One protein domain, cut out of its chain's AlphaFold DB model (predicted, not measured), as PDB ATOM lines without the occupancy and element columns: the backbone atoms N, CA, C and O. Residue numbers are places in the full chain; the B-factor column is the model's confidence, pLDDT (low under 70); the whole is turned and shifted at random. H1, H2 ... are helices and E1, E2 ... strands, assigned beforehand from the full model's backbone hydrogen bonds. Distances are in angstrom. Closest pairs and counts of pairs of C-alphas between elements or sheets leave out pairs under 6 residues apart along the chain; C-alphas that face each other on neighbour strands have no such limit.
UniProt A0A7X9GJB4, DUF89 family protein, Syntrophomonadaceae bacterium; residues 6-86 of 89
ATOM      1  N   THR A   6       5.317  49.183  29.331       95.81
ATOM      2  CA  THR A   6       6.399  50.032  29.853       95.81
ATOM      3  C   THR A   6       6.936  51.021  28.819       95.81
ATOM      4  O   THR A   6       7.536  52.018  29.199       95.81
ATOM      5  N   GLU A   7       6.702  50.775  27.528       95.25
ATOM      6  CA  GLU A   7       7.080  51.683  26.436       95.25
ATOM      7  C   GLU A   7       6.016  52.758  26.170       95.25
ATOM      8  O   GLU A   7       6.312  53.806  25.602       95.25
ATOM      9  N   LEU A   8       4.770  52.502  26.579       96.31
ATOM     10  CA  LEU A   8       3.618  53.355  26.285       96.31
ATOM     11  C   LEU A   8       3.252  54.267  27.453       96.31
ATOM     12  O   LEU A   8       2.782  55.386  27.251       96.31
ATOM     13  N   VAL A   9       3.418  53.776  28.681       95.75
ATOM     14  CA  VAL A   9       2.997  54.467  29.898       95.75
ATOM     15  C   VAL A   9       3.988  54.229  31.029       95.75
ATOM     16  O   VAL A   9       4.670  53.207  31.087       95.75
ATOM     17  N   ARG A  10       4.024  55.159  31.990       95.69
ATOM     18  CA  ARG A  10       4.719  54.928  33.257       95.69
ATOM     19  C   ARG A  10       4.013  53.795  34.002       95.69
ATOM     20  O   ARG A  10       2.880  53.956  34.447       95.69
ATOM     21  N   VAL A  11       4.705  52.673  34.154       95.94
ATOM     22  CA  VAL A  11       4.266  51.551  34.986       95.94
ATOM     23  C   VAL A  11       4.882  51.716  36.370       95.94
ATOM     24  O   VAL A  11       6.074  51.989  36.494       95.94
ATOM     25  N   ILE A  12       4.061  51.562  37.401       96.19
ATOM     26  CA  ILE A  12       4.480  51.578  38.802       96.19
ATOM     27  C   ILE A  12       3.902  50.362  39.515       96.19
ATOM     28  O   ILE A  12       2.893  49.804  39.077       96.19
ATOM     29  N   ASP A  13       4.515  50.004  40.634       95.94
ATOM     30  CA  ASP A  13       3.952  49.052  41.581       95.94
ATOM     31  C   ASP A  13       3.065  49.778  42.610       95.94
ATOM     32  O   ASP A  13       3.327  50.930  42.972       95.94
ATOM     33  N   ASN A  14       2.011  49.117  43.098       96.81
ATOM     34  CA  ASN A  14       1.233  49.630  44.228       96.81
ATOM     35  C   ASN A  14       1.959  49.407  45.570       96.81
ATOM     36  O   ASN A  14       1.568  50.000  46.577       96.81
ATOM     37  N   GLY A  15       3.015  48.585  45.576       97.25
ATOM     38  CA  GLY A  15       3.847  48.263  46.731       97.25
ATOM     39  C   GLY A  15       3.272  47.179  47.641       97.25
ATOM     40  O   GLY A  15       3.707  47.075  48.786       97.25
ATOM     41  N   SER A  16       2.277  46.412  47.186       97.50
ATOM     42  CA  SER A  16       1.602  45.380  47.973       97.50
ATOM     43  C   SER A  16       1.364  44.103  47.170       97.50
ATOM     44  O   SER A  16       0.733  44.131  46.119       97.50
ATOM     45  N   ASP A  17       1.733  42.959  47.752       96.44
ATOM     46  CA  ASP A  17       1.426  41.627  47.205       96.44
ATOM     47  C   ASP A  17      -0.033  41.178  47.453       96.44
ATOM     48  O   ASP A  17      -0.420  40.052  47.131       96.44
ATOM     49  N   ALA A  18      -0.862  42.024  48.074       96.56
ATOM     50  CA  ALA A  18      -2.266  41.712  48.323       96.56
ATOM     51  C   ALA A  18      -3.113  41.820  47.043       96.56
ATOM     52  O   ALA A  18      -2.841  42.619  46.150       96.56
ATOM     53  N   GLN A  19      -4.211  41.061  46.975       96.38
ATOM     54  CA  GLN A  19      -5.186  41.229  45.896       96.38
ATOM     55  C   GLN A  19      -5.935  42.561  46.049       96.38
ATOM     56  O   GLN A  19      -6.456  42.872  47.120       96.38
ATOM     57  N   GLY A  20      -6.038  43.321  44.956       96.62
ATOM     58  CA  GLY A  20      -6.718  44.615  44.942       96.62
ATOM     59  C   GLY A  20      -5.833  45.766  45.428       96.62
ATOM     60  O   GLY A  20      -4.621  45.772  45.232       96.62
ATOM     61  N   THR A  21      -6.447  46.785  46.030       97.25
ATOM     62  CA  THR A  21      -5.753  47.977  46.536       97.25
ATOM     63  C   THR A  21      -6.170  48.241  47.974       97.25
ATOM     64  O   THR A  21      -7.036  49.062  48.270       97.25
ATOM     65  N   ILE A  22      -5.523  47.534  48.896       97.00
ATOM     66  CA  ILE A  22      -5.685  47.763  50.330       97.00
ATOM     67  C   ILE A  22      -4.796  48.952  50.712       97.00
ATOM     68  O   ILE A  22      -3.612  48.769  50.971       97.00
ATOM     69  N   LEU A  23      -5.360  50.168  50.766       96.06
ATOM     70  CA  LEU A  23      -4.589  51.423  50.883       96.06
ATOM     71  C   LEU A  23      -3.519  51.423  51.987       96.06
ATOM     72  O   LEU A  23      -2.433  51.950  51.783       96.06
ATOM     73  N   LYS A  24      -3.802  50.805  53.142       97.06
ATOM     74  CA  LYS A  24      -2.864  50.709  54.279       97.06
ATOM     75  C   LYS A  24      -1.606  49.870  54.001       97.06
ATOM     76  O   LYS A  24      -0.678  49.918  54.798       97.06
ATOM     77  N   LEU A  25      -1.610  49.061  52.943       97.88
ATOM     78  CA  LEU A  25      -0.489  48.216  52.526       97.88
ATOM     79  C   LEU A  25       0.245  48.785  51.306       97.88
ATOM     80  O   LEU A  25       1.266  48.231  50.918       97.88
ATOM     81  N   CYS A  26      -0.273  49.848  50.685       98.00
ATOM     82  CA  CYS A  26       0.315  50.422  49.482       98.00
ATOM     83  C   CYS A  26       1.464  51.384  49.808       98.00
ATOM     84  O   CYS A  26       1.507  52.003  50.875       98.00
ATOM     85  N   SER A  27       2.375  51.554  48.849       98.31
ATOM     86  CA  SER A  27       3.494  52.487  48.956       98.31
ATOM     87  C   SER A  27       3.023  53.946  48.983       98.31
ATOM     88  O   SER A  27       1.993  54.309  48.408       98.31
ATOM     89  N   ALA A  28       3.812  54.815  49.619       98.06
ATOM     90  CA  ALA A  28       3.534  56.251  49.642       98.06
ATOM     91  C   ALA A  28       3.482  56.851  48.222       98.06
ATOM     92  O   ALA A  28       2.564  57.610  47.919       98.06
ATOM     93  N   GLU A  29       4.402  56.441  47.339       98.00
ATOM     94  CA  GLU A  29       4.452  56.879  45.937       98.00
ATOM     95  C   GLU A  29       3.147  56.563  45.193       98.00
ATOM     96  O   GLU A  29       2.569  57.436  44.542       98.00
ATOM     97  N   PHE A  30       2.646  55.330  45.321       98.19
ATOM     98  CA  PHE A  30       1.389  54.931  44.694       98.19
ATOM     99  C   PHE A  30       0.205  55.723  45.253       98.19
ATOM    100  O   PHE A  30      -0.634  56.207  44.493       98.19
ATOM    101  N   LEU A  31       0.136  55.888  46.579       97.44
ATOM    102  CA  LEU A  31      -0.954  56.617  47.231       97.44
ATOM    103  C   LEU A  31      -0.985  58.097  46.831       97.44
ATOM    104  O   LEU A  31      -2.071  58.659  46.684       97.44
ATOM    105  N   ASP A  32       0.175  58.729  46.653       97.81
ATOM    106  CA  ASP A  32       0.265  60.113  46.190       97.81
ATOM    107  C   ASP A  32      -0.257  60.257  44.757       97.81
ATOM    108  O   ASP A  32      -1.014  61.189  44.474       97.81
ATOM    109  N   LEU A  33       0.076  59.317  43.868       97.12
ATOM    110  CA  LEU A  33      -0.427  59.299  42.492       97.12
ATOM    111  C   LEU A  33      -1.931  59.006  42.436       97.12
ATOM    112  O   LEU A  33      -2.667  59.705  41.743       97.12
ATOM    113  N   LEU A  34      -2.414  58.040  43.223       96.25
ATOM    114  CA  LEU A  34      -3.841  57.731  43.347       96.25
ATOM    115  C   LEU A  34      -4.644  58.951  43.836       96.25
ATOM    116  O   LEU A  34      -5.763  59.206  43.380       96.25
ATOM    117  N   ARG A  35      -4.077  59.730  44.767       94.94
ATOM    118  CA  ARG A  35      -4.700  60.957  45.286       94.94
ATOM    119  C   ARG A  35      -4.773  62.072  44.242       94.94
ATOM    120  O   ARG A  35      -5.768  62.790  44.236       94.94
ATOM    121  N   GLN A  36      -3.771  62.188  43.376       96.25
ATOM    122  CA  GLN A  36      -3.666  63.250  42.369       96.25
ATOM    123  C   GLN A  36      -4.359  62.931  41.040       96.25
ATOM    124  O   GLN A  36      -4.674  63.853  40.300       96.25
ATOM    125  N   ALA A  37      -4.585  61.655  40.719       96.88
ATOM    126  CA  ALA A  37      -5.193  61.260  39.451       96.88
ATOM    127  C   ALA A  37      -6.588  61.877  39.270       96.88
ATOM    128  O   ALA A  37      -7.408  61.774  40.177       96.88
ATOM    129  N   ASP A  38      -6.886  62.429  38.090       97.12
ATOM    130  CA  ASP A  38      -8.211  62.977  37.752       97.12
ATOM    131  C   ASP A  38      -9.254  61.883  37.455       97.12
ATOM    132  O   ASP A  38     -10.453  62.067  37.669       97.12
ATOM    133  N   LEU A  39      -8.790  60.725  36.975       97.19
ATOM    134  CA  LEU A  39      -9.591  59.559  36.607       97.19
ATOM    135  C   LEU A  39      -8.849  58.281  36.997       97.19
ATOM    136  O   LEU A  39      -7.662  58.133  36.707       97.19
ATOM    137  N   ILE A  40      -9.556  57.330  37.608       98.06
ATOM    138  CA  ILE A  40      -9.002  56.026  37.987       98.06
ATOM    139  C   ILE A  40      -9.855  54.927  37.355       98.06
ATOM    140  O   ILE A  40     -11.067  54.896  37.558       98.06
ATOM    141  N   ILE A  41      -9.226  53.999  36.631       98.31
ATOM    142  CA  ILE A  41      -9.877  52.783  36.124       98.31
ATOM    143  C   ILE A  41      -9.372  51.592  36.941       98.31
ATOM    144  O   ILE A  41      -8.270  51.091  36.723       98.31
ATOM    145  N   ALA A  42     -10.191  51.128  37.879       98.06
ATOM    146  CA  ALA A  42      -9.921  49.966  38.715       98.06
ATOM    147  C   ALA A  42     -10.371  48.685  37.995       98.06
ATOM    148  O   ALA A  42     -11.564  48.458  37.777       98.06
ATOM    149  N   LYS A  43      -9.411  47.847  37.586       97.81
ATOM    150  CA  LYS A  43      -9.667  46.636  36.792       97.81
ATOM    151  C   LYS A  43      -9.729  45.392  37.670       97.81
ATOM    152  O   LYS A  43      -8.754  45.067  38.322       97.81
ATOM    153  N   GLY A  44     -10.819  44.633  37.592       98.06
ATOM    154  CA  GLY A  44     -10.978  43.365  38.317       98.06
ATOM    155  C   GLY A  44     -11.678  43.497  39.675       98.06
ATOM    156  O   GLY A  44     -11.675  44.551  40.305       98.06
ATOM    157  N   GLN A  45     -12.302  42.400  40.115       98.12
ATOM    158  CA  GLN A  45     -13.206  42.393  41.271       98.12
ATOM    159  C   GLN A  45     -12.497  42.714  42.598       98.12
ATOM    160  O   GLN A  45     -13.057  43.429  43.416       98.12
ATOM    161  N   ALA A  46     -11.248  42.284  42.797       98.06
ATOM    162  CA  ALA A  46     -10.526  42.575  44.041       98.06
ATOM    163  C   ALA A  46     -10.297  44.085  44.259       98.06
ATOM    164  O   ALA A  46     -10.357  44.571  45.388       98.06
ATOM    165  N   HIS A  47     -10.078  44.860  43.190       97.94
ATOM    166  CA  HIS A  47     -10.004  46.321  43.304       97.94
ATOM    167  C   HIS A  47     -11.368  46.934  43.619       97.94
ATOM    168  O   HIS A  47     -11.438  47.898  44.372       97.94
ATOM    169  N   TYR A  48     -12.449  46.362  43.085       97.81
ATOM    170  CA  TYR A  48     -13.797  46.757  43.468       97.81
ATOM    171  C   TYR A  48     -14.033  46.534  44.967       97.81
ATOM    172  O   TYR A  48     -14.317  47.487  45.678       97.81
ATOM    173  N   GLU A  49     -13.806  45.323  45.470       97.56
ATOM    174  CA  GLU A  49     -14.038  44.960  46.875       97.56
ATOM    175  C   GLU A  49     -13.202  45.778  47.871       97.56
ATOM    176  O   GLU A  49     -13.654  46.072  48.972       97.56
ATOM    177  N   THR A  50     -11.979  46.161  47.497       97.25
ATOM    178  CA  THR A  50     -11.067  46.902  48.390       97.25
ATOM    179  C   THR A  50     -11.236  48.417  48.330       97.25
ATOM    180  O   THR A  50     -10.773  49.113  49.235       97.25
ATOM    181  N   MET A  51     -11.875  48.945  47.281       96.38
ATOM    182  CA  MET A  51     -11.940  50.387  47.033       96.38
ATOM    183  C   MET A  51     -13.356  50.937  46.849       96.38
ATOM    184  O   MET A  51     -13.493  52.158  46.825       96.38
ATOM    185  N   SER A  52     -14.392  50.109  46.670       95.19
ATOM    186  CA  SER A  52     -15.786  50.549  46.442       95.19
ATOM    187  C   SER A  52     -16.311  51.435  47.566       95.19
ATOM    188  O   SER A  52     -17.178  52.284  47.337       95.19
ATOM    189  N   ASP A  53     -15.750  51.264  48.763       93.94
ATOM    190  CA  ASP A  53     -16.146  52.021  49.930       93.94
ATOM    191  C   ASP A  53     -15.459  53.373  50.106       93.94
ATOM    192  O   ASP A  53     -15.910  54.170  50.931       93.94
ATOM    193  N   LEU A  54     -14.425  53.660  49.317       92.69
ATOM    194  CA  LEU A  54     -13.690  54.915  49.394       92.69
ATOM    195  C   LEU A  54     -14.535  56.087  48.888       92.69
ATOM    196  O   LEU A  54     -15.238  55.988  47.883       92.69
ATOM    197  N   GLU A  55     -14.374  57.246  49.519       91.62
ATOM    198  CA  GLU A  55     -14.978  58.518  49.094       91.62
ATOM    199  C   GLU A  55     -14.190  59.146  47.930       91.62
ATOM    200  O   GLU A  55     -13.788  60.309  47.937       91.62
ATOM    201  N   LEU A  56     -13.917  58.337  46.907       90.69
ATOM    202  CA  LEU A  56     -13.177  58.721  45.713       90.69
ATOM    203  C   LEU A  56     -14.087  58.600  44.495       90.69
ATOM    204  O   LEU A  56     -14.003  57.662  43.706       90.69
ATOM    205  N   ASN A  57     -14.908  59.630  44.291       92.31
ATOM    206  CA  ASN A  57     -15.895  59.698  43.209       92.31
ATOM    207  C   ASN A  57     -15.297  59.657  41.794       92.31
ATOM    208  O   ASN A  57     -16.049  59.721  40.833       92.31
ATOM    209  N   ARG A  58     -13.977  59.585  41.628       96.19
ATOM    210  CA  ARG A  58     -13.274  59.528  40.335       96.19
ATOM    211  C   ARG A  58     -12.848  58.115  39.921       96.19
ATOM    212  O   ARG A  58     -12.178  57.957  38.901       96.19
ATOM    213  N   ILE A  59     -13.219  57.101  40.705       97.75
ATOM    214  CA  ILE A  59     -12.945  55.698  40.394       97.75
ATOM    215  C   ILE A  59     -14.081  55.107  39.559       97.75
ATOM    216  O   ILE A  59     -15.258  55.181  39.915       97.75
ATOM    217  N   TYR A  60     -13.692  54.475  38.457       98.31
ATOM    218  CA  TYR A  60     -14.529  53.646  37.607       98.31
ATOM    219  C   TYR A  60     -14.048  52.205  37.715       98.31
ATOM    220  O   TYR A  60     -12.869  51.915  37.515       98.31
ATOM    221  N   TYR A  61     -14.964  51.297  38.021       98.25
ATOM    222  CA  TYR A  61     -14.668  49.887  38.227       98.25
ATOM    223  C   TYR A  61     -15.068  49.104  36.986       98.25
ATOM    224  O   TYR A  61     -16.215  49.192  36.555       98.25
ATOM    225  N   LEU A  62     -14.128  48.342  36.424       98.62
ATOM    226  CA  LEU A  62     -14.346  47.499  35.253       98.62
ATOM    227  C   LEU A  62     -13.902  46.064  35.550       98.62
ATOM    228  O   LEU A  62     -12.705  45.766  35.621       98.62
ATOM    229  N   PHE A  63     -14.867  45.168  35.724       98.44
ATOM    230  CA  PHE A  63     -14.631  43.784  36.139       98.44
ATOM    231  C   PHE A  63     -15.756  42.852  35.674       98.44
ATOM    232  O   PHE A  63     -16.753  43.303  35.128       98.44
ATOM    233  N   GLN A  64     -15.580  41.548  35.877       98.56
ATOM    234  CA  GLN A  64     -16.652  40.558  35.764       98.56
ATOM    235  C   GLN A  64     -17.114  40.181  37.171       98.56
ATOM    236  O   GLN A  64     -16.253  39.882  38.003       98.56
ATOM    237  N   ALA A  65     -18.420  40.161  37.440       98.25
ATOM    238  CA  ALA A  65     -18.950  39.722  38.732       98.25
ATOM    239  C   ALA A  65     -18.822  38.196  38.871       98.25
ATOM    240  O   ALA A  65     -19.518  37.442  38.198       98.25
ATOM    241  N   LYS A  66     -17.914  37.714  39.722       97.06
ATOM    242  CA  LYS A  66     -17.577  36.281  39.850       97.06
ATOM    243  C   LYS A  66     -18.250  35.583  41.028       97.06
ATOM    244  O   LYS A  66     -18.114  34.371  41.166       97.06
ATOM    245  N   CYS A  67     -18.949  36.322  41.884       97.62
ATOM    246  CA  CYS A  67     -19.686  35.768  43.013       97.62
ATOM    247  C   CYS A  67     -21.034  36.472  43.185       97.62
ATOM    248  O   CYS A  67     -21.196  37.627  42.788       97.62
ATOM    249  N   ALA A  68     -21.986  35.773  43.807       97.81
ATOM    250  CA  ALA A  68     -23.328  36.294  44.058       97.81
ATOM    251  C   ALA A  68     -23.307  37.583  44.895       97.81
ATOM    252  O   ALA A  68     -24.002  38.526  44.560       97.81
ATOM    253  N   VAL A  69     -22.433  37.669  45.905       98.00
ATOM    254  CA  VAL A  69     -22.330  38.852  46.780       98.00
ATOM    255  C   VAL A  69     -22.028  40.122  45.984       98.00
ATOM    256  O   VAL A  69     -22.680  41.142  46.180       98.00
ATOM    257  N   VAL A  70     -21.061  40.064  45.065       97.81
ATOM    258  CA  VAL A  70     -20.715  41.220  44.230       97.81
ATOM    259  C   VAL A  70     -21.776  41.468  43.158       97.81
ATOM    260  O   VAL A  70     -22.063  42.621  42.854       97.81
ATOM    261  N   ALA A  71     -22.379  40.419  42.597       98.12
ATOM    262  CA  ALA A  71     -23.478  40.569  41.644       98.12
ATOM    263  C   ALA A  71     -24.666  41.318  42.279       98.12
ATOM    264  O   ALA A  71     -25.118  42.326  41.737       98.12
ATOM    265  N   ASP A  72     -25.076  40.906  43.480       98.12
ATOM    266  CA  ASP A  72     -26.163  41.524  44.243       98.12
ATOM    267  C   ASP A  72     -25.836  42.974  44.617       98.12
ATOM    268  O   ASP A  72     -26.644  43.873  44.390       98.12
ATOM    269  N   ASP A  73     -24.631  43.224  45.138       97.31
ATOM    270  CA  ASP A  73     -24.190  44.566  45.527       97.31
ATOM    271  C   ASP A  73     -24.171  45.543  44.337       97.31
ATOM    272  O   ASP A  73     -24.448  46.738  44.482       97.31
ATOM    273  N   THR A  74     -23.874  45.040  43.140       96.56
ATOM    274  CA  THR A  74     -23.750  45.844  41.914       96.56
ATOM    275  C   THR A  74     -25.025  45.862  41.071       96.56
ATOM    276  O   THR A  74     -25.106  46.637  40.117       96.56
ATOM    277  N   GLY A  75     -26.031  45.063  41.438       97.12
ATOM    278  CA  GLY A  75     -27.298  44.936  40.722       97.12
ATOM    279  C   GLY A  75     -27.184  44.238  39.362       97.12
ATOM    280  O   GLY A  75     -28.032  44.470  38.501       97.12
ATOM    281  N   CYS A  76     -26.148  43.423  39.148       97.06
ATOM    282  CA  CYS A  76     -25.944  42.652  37.918       97.06
ATOM    283  C   CYS A  76     -26.173  41.149  38.146       97.06
ATOM    284  O   CYS A  76     -26.402  40.692  39.265       97.06
ATOM    285  N   GLN A  77     -26.087  40.350  37.085       98.12
ATOM    286  CA  GLN A  77     -26.054  38.895  37.184       98.12
ATOM    287  C   GLN A  77     -24.616  38.390  37.350       98.12
ATOM    288  O   GLN A  77     -23.653  38.966  36.835       98.12
ATOM    289  N   MET A  78     -24.449  37.270  38.058       98.19
ATOM    290  CA  MET A  78     -23.147  36.611  38.166       98.19
ATOM    291  C   MET A  78     -22.658  36.184  36.773       98.19
ATOM    292  O   MET A  78     -23.381  35.545  36.015       98.19
ATOM    293  N   GLY A  79     -21.413  36.524  36.447       97.88
ATOM    294  CA  GLY A  79     -20.782  36.305  35.147       97.88
ATOM    295  C   GLY A  79     -20.833  37.515  34.210       97.88
ATOM    296  O   GLY A  79     -20.087  37.531  33.226       97.88
ATOM    297  N   GLU A  80     -21.635  38.541  34.513       98.31
ATOM    298  CA  GLU A  80     -21.716  39.747  33.688       98.31
ATOM    299  C   GLU A  80     -20.484  40.641  33.822       98.31
ATOM    300  O   GLU A  80     -19.829  40.717  34.867       98.31
ATOM    301  N   MET A  81     -20.178  41.334  32.723       98.44
ATOM    302  CA  MET A  81     -19.211  42.421  32.706       98.44
ATOM    303  C   MET A  81     -19.857  43.681  33.272       98.44
ATOM    304  O   MET A  81     -20.915  44.111  32.820       98.44
ATOM    305  N   VAL A  82     -19.174  44.298  34.223       98.19
ATOM    306  CA  VAL A  82     -19.630  45.464  34.966       98.19
ATOM    307  C   VAL A  82     -18.708  46.635  34.660       98.19
ATOM    308  O   VAL A  82     -17.487  46.516  34.779       98.19
ATOM    309  N   LEU A  83     -19.300  47.773  34.295       98.25
ATOM    310  CA  LEU A  83     -18.661  49.086  34.314       98.25
ATOM    311  C   LEU A  83     -19.523  50.011  35.170       98.25
ATOM    312  O   LEU A  83     -20.627  50.368  34.763       98.25
ATOM    313  N   LEU A  84     -19.031  50.405  36.341       96.25
ATOM    314  CA  LEU A  84     -19.782  51.285  37.238       96.25
ATOM    315  C   LEU A  84     -18.895  52.317  37.923       96.25
ATOM    316  O   LEU A  84     -17.673  52.185  37.996       96.25
ATOM    317  N   ARG A  85     -19.552  53.329  38.481       96.19
ATOM    318  CA  ARG A  85     -18.966  54.355  39.340       96.19
ATOM    319  C   ARG A  85     -19.766  54.408  40.640       96.19
ATOM    320  O   ARG A  85     -20.988  54.532  40.590       96.19
ATOM    321  N   ARG A  86     -19.093  54.336  41.791       92.69
ATOM    322  CA  ARG A  86     -19.710  54.571  43.107       92.69
ATOM    323  C   ARG A  86     -19.588  56.060  43.430       92.69
ATOM    324  O   ARG A  86     -18.486  56.600  43.417       92.69
TER     325      ARG A  86
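This is residues 6 to 86 of the 89 residues of the protein "DUF89 family protein" of Syntrophomonadaceae bacterium (UniProt A0A7X9GJB4). H2 packs along one face of the sheet E1 E2 E3, with H1 and H3 at opposite ends of the domain; residues 6 to 11 stick out. Of 81 printed residues, under half are in named elements, H1 E1 H2 E2 H3 E3; class and sheet are mixed. It is compact, radius of gyration of the C-alphas 13.3 A, spanning 36 by 28 by 24 A.

Find C-alpha 28 at (3.534, 56.251, 49.642); H1 runs to residue 36. Then come E1, 40 to 43, H2, 45 to 51, E2, 59 to 64, 16.3 A long, H3, 68 to 74, and E3, 81 to 85, ending at (-18.966, 54.355, 39.340).

H2 is on the sheet, its closest C-alphas to E2, Gln 45 and Phe 63, 5.5 A apart. E1, H2 and E2 make a strand-helix-strand unit, parallel strands with a helix between, its crossover right-handed. Look for N 42 and O 60 between E1 and E2, 2.8 A, and N 82 and O 63 between antiparallel E2 and E3, 2.8 A, within hydrogen-bond range. H3 only grazes the sheet; H1 is not on it. Each helix has every O i to N i+4 pair within range.

The printed part has no cut, no long link between elements and no residue under pLDDT 70.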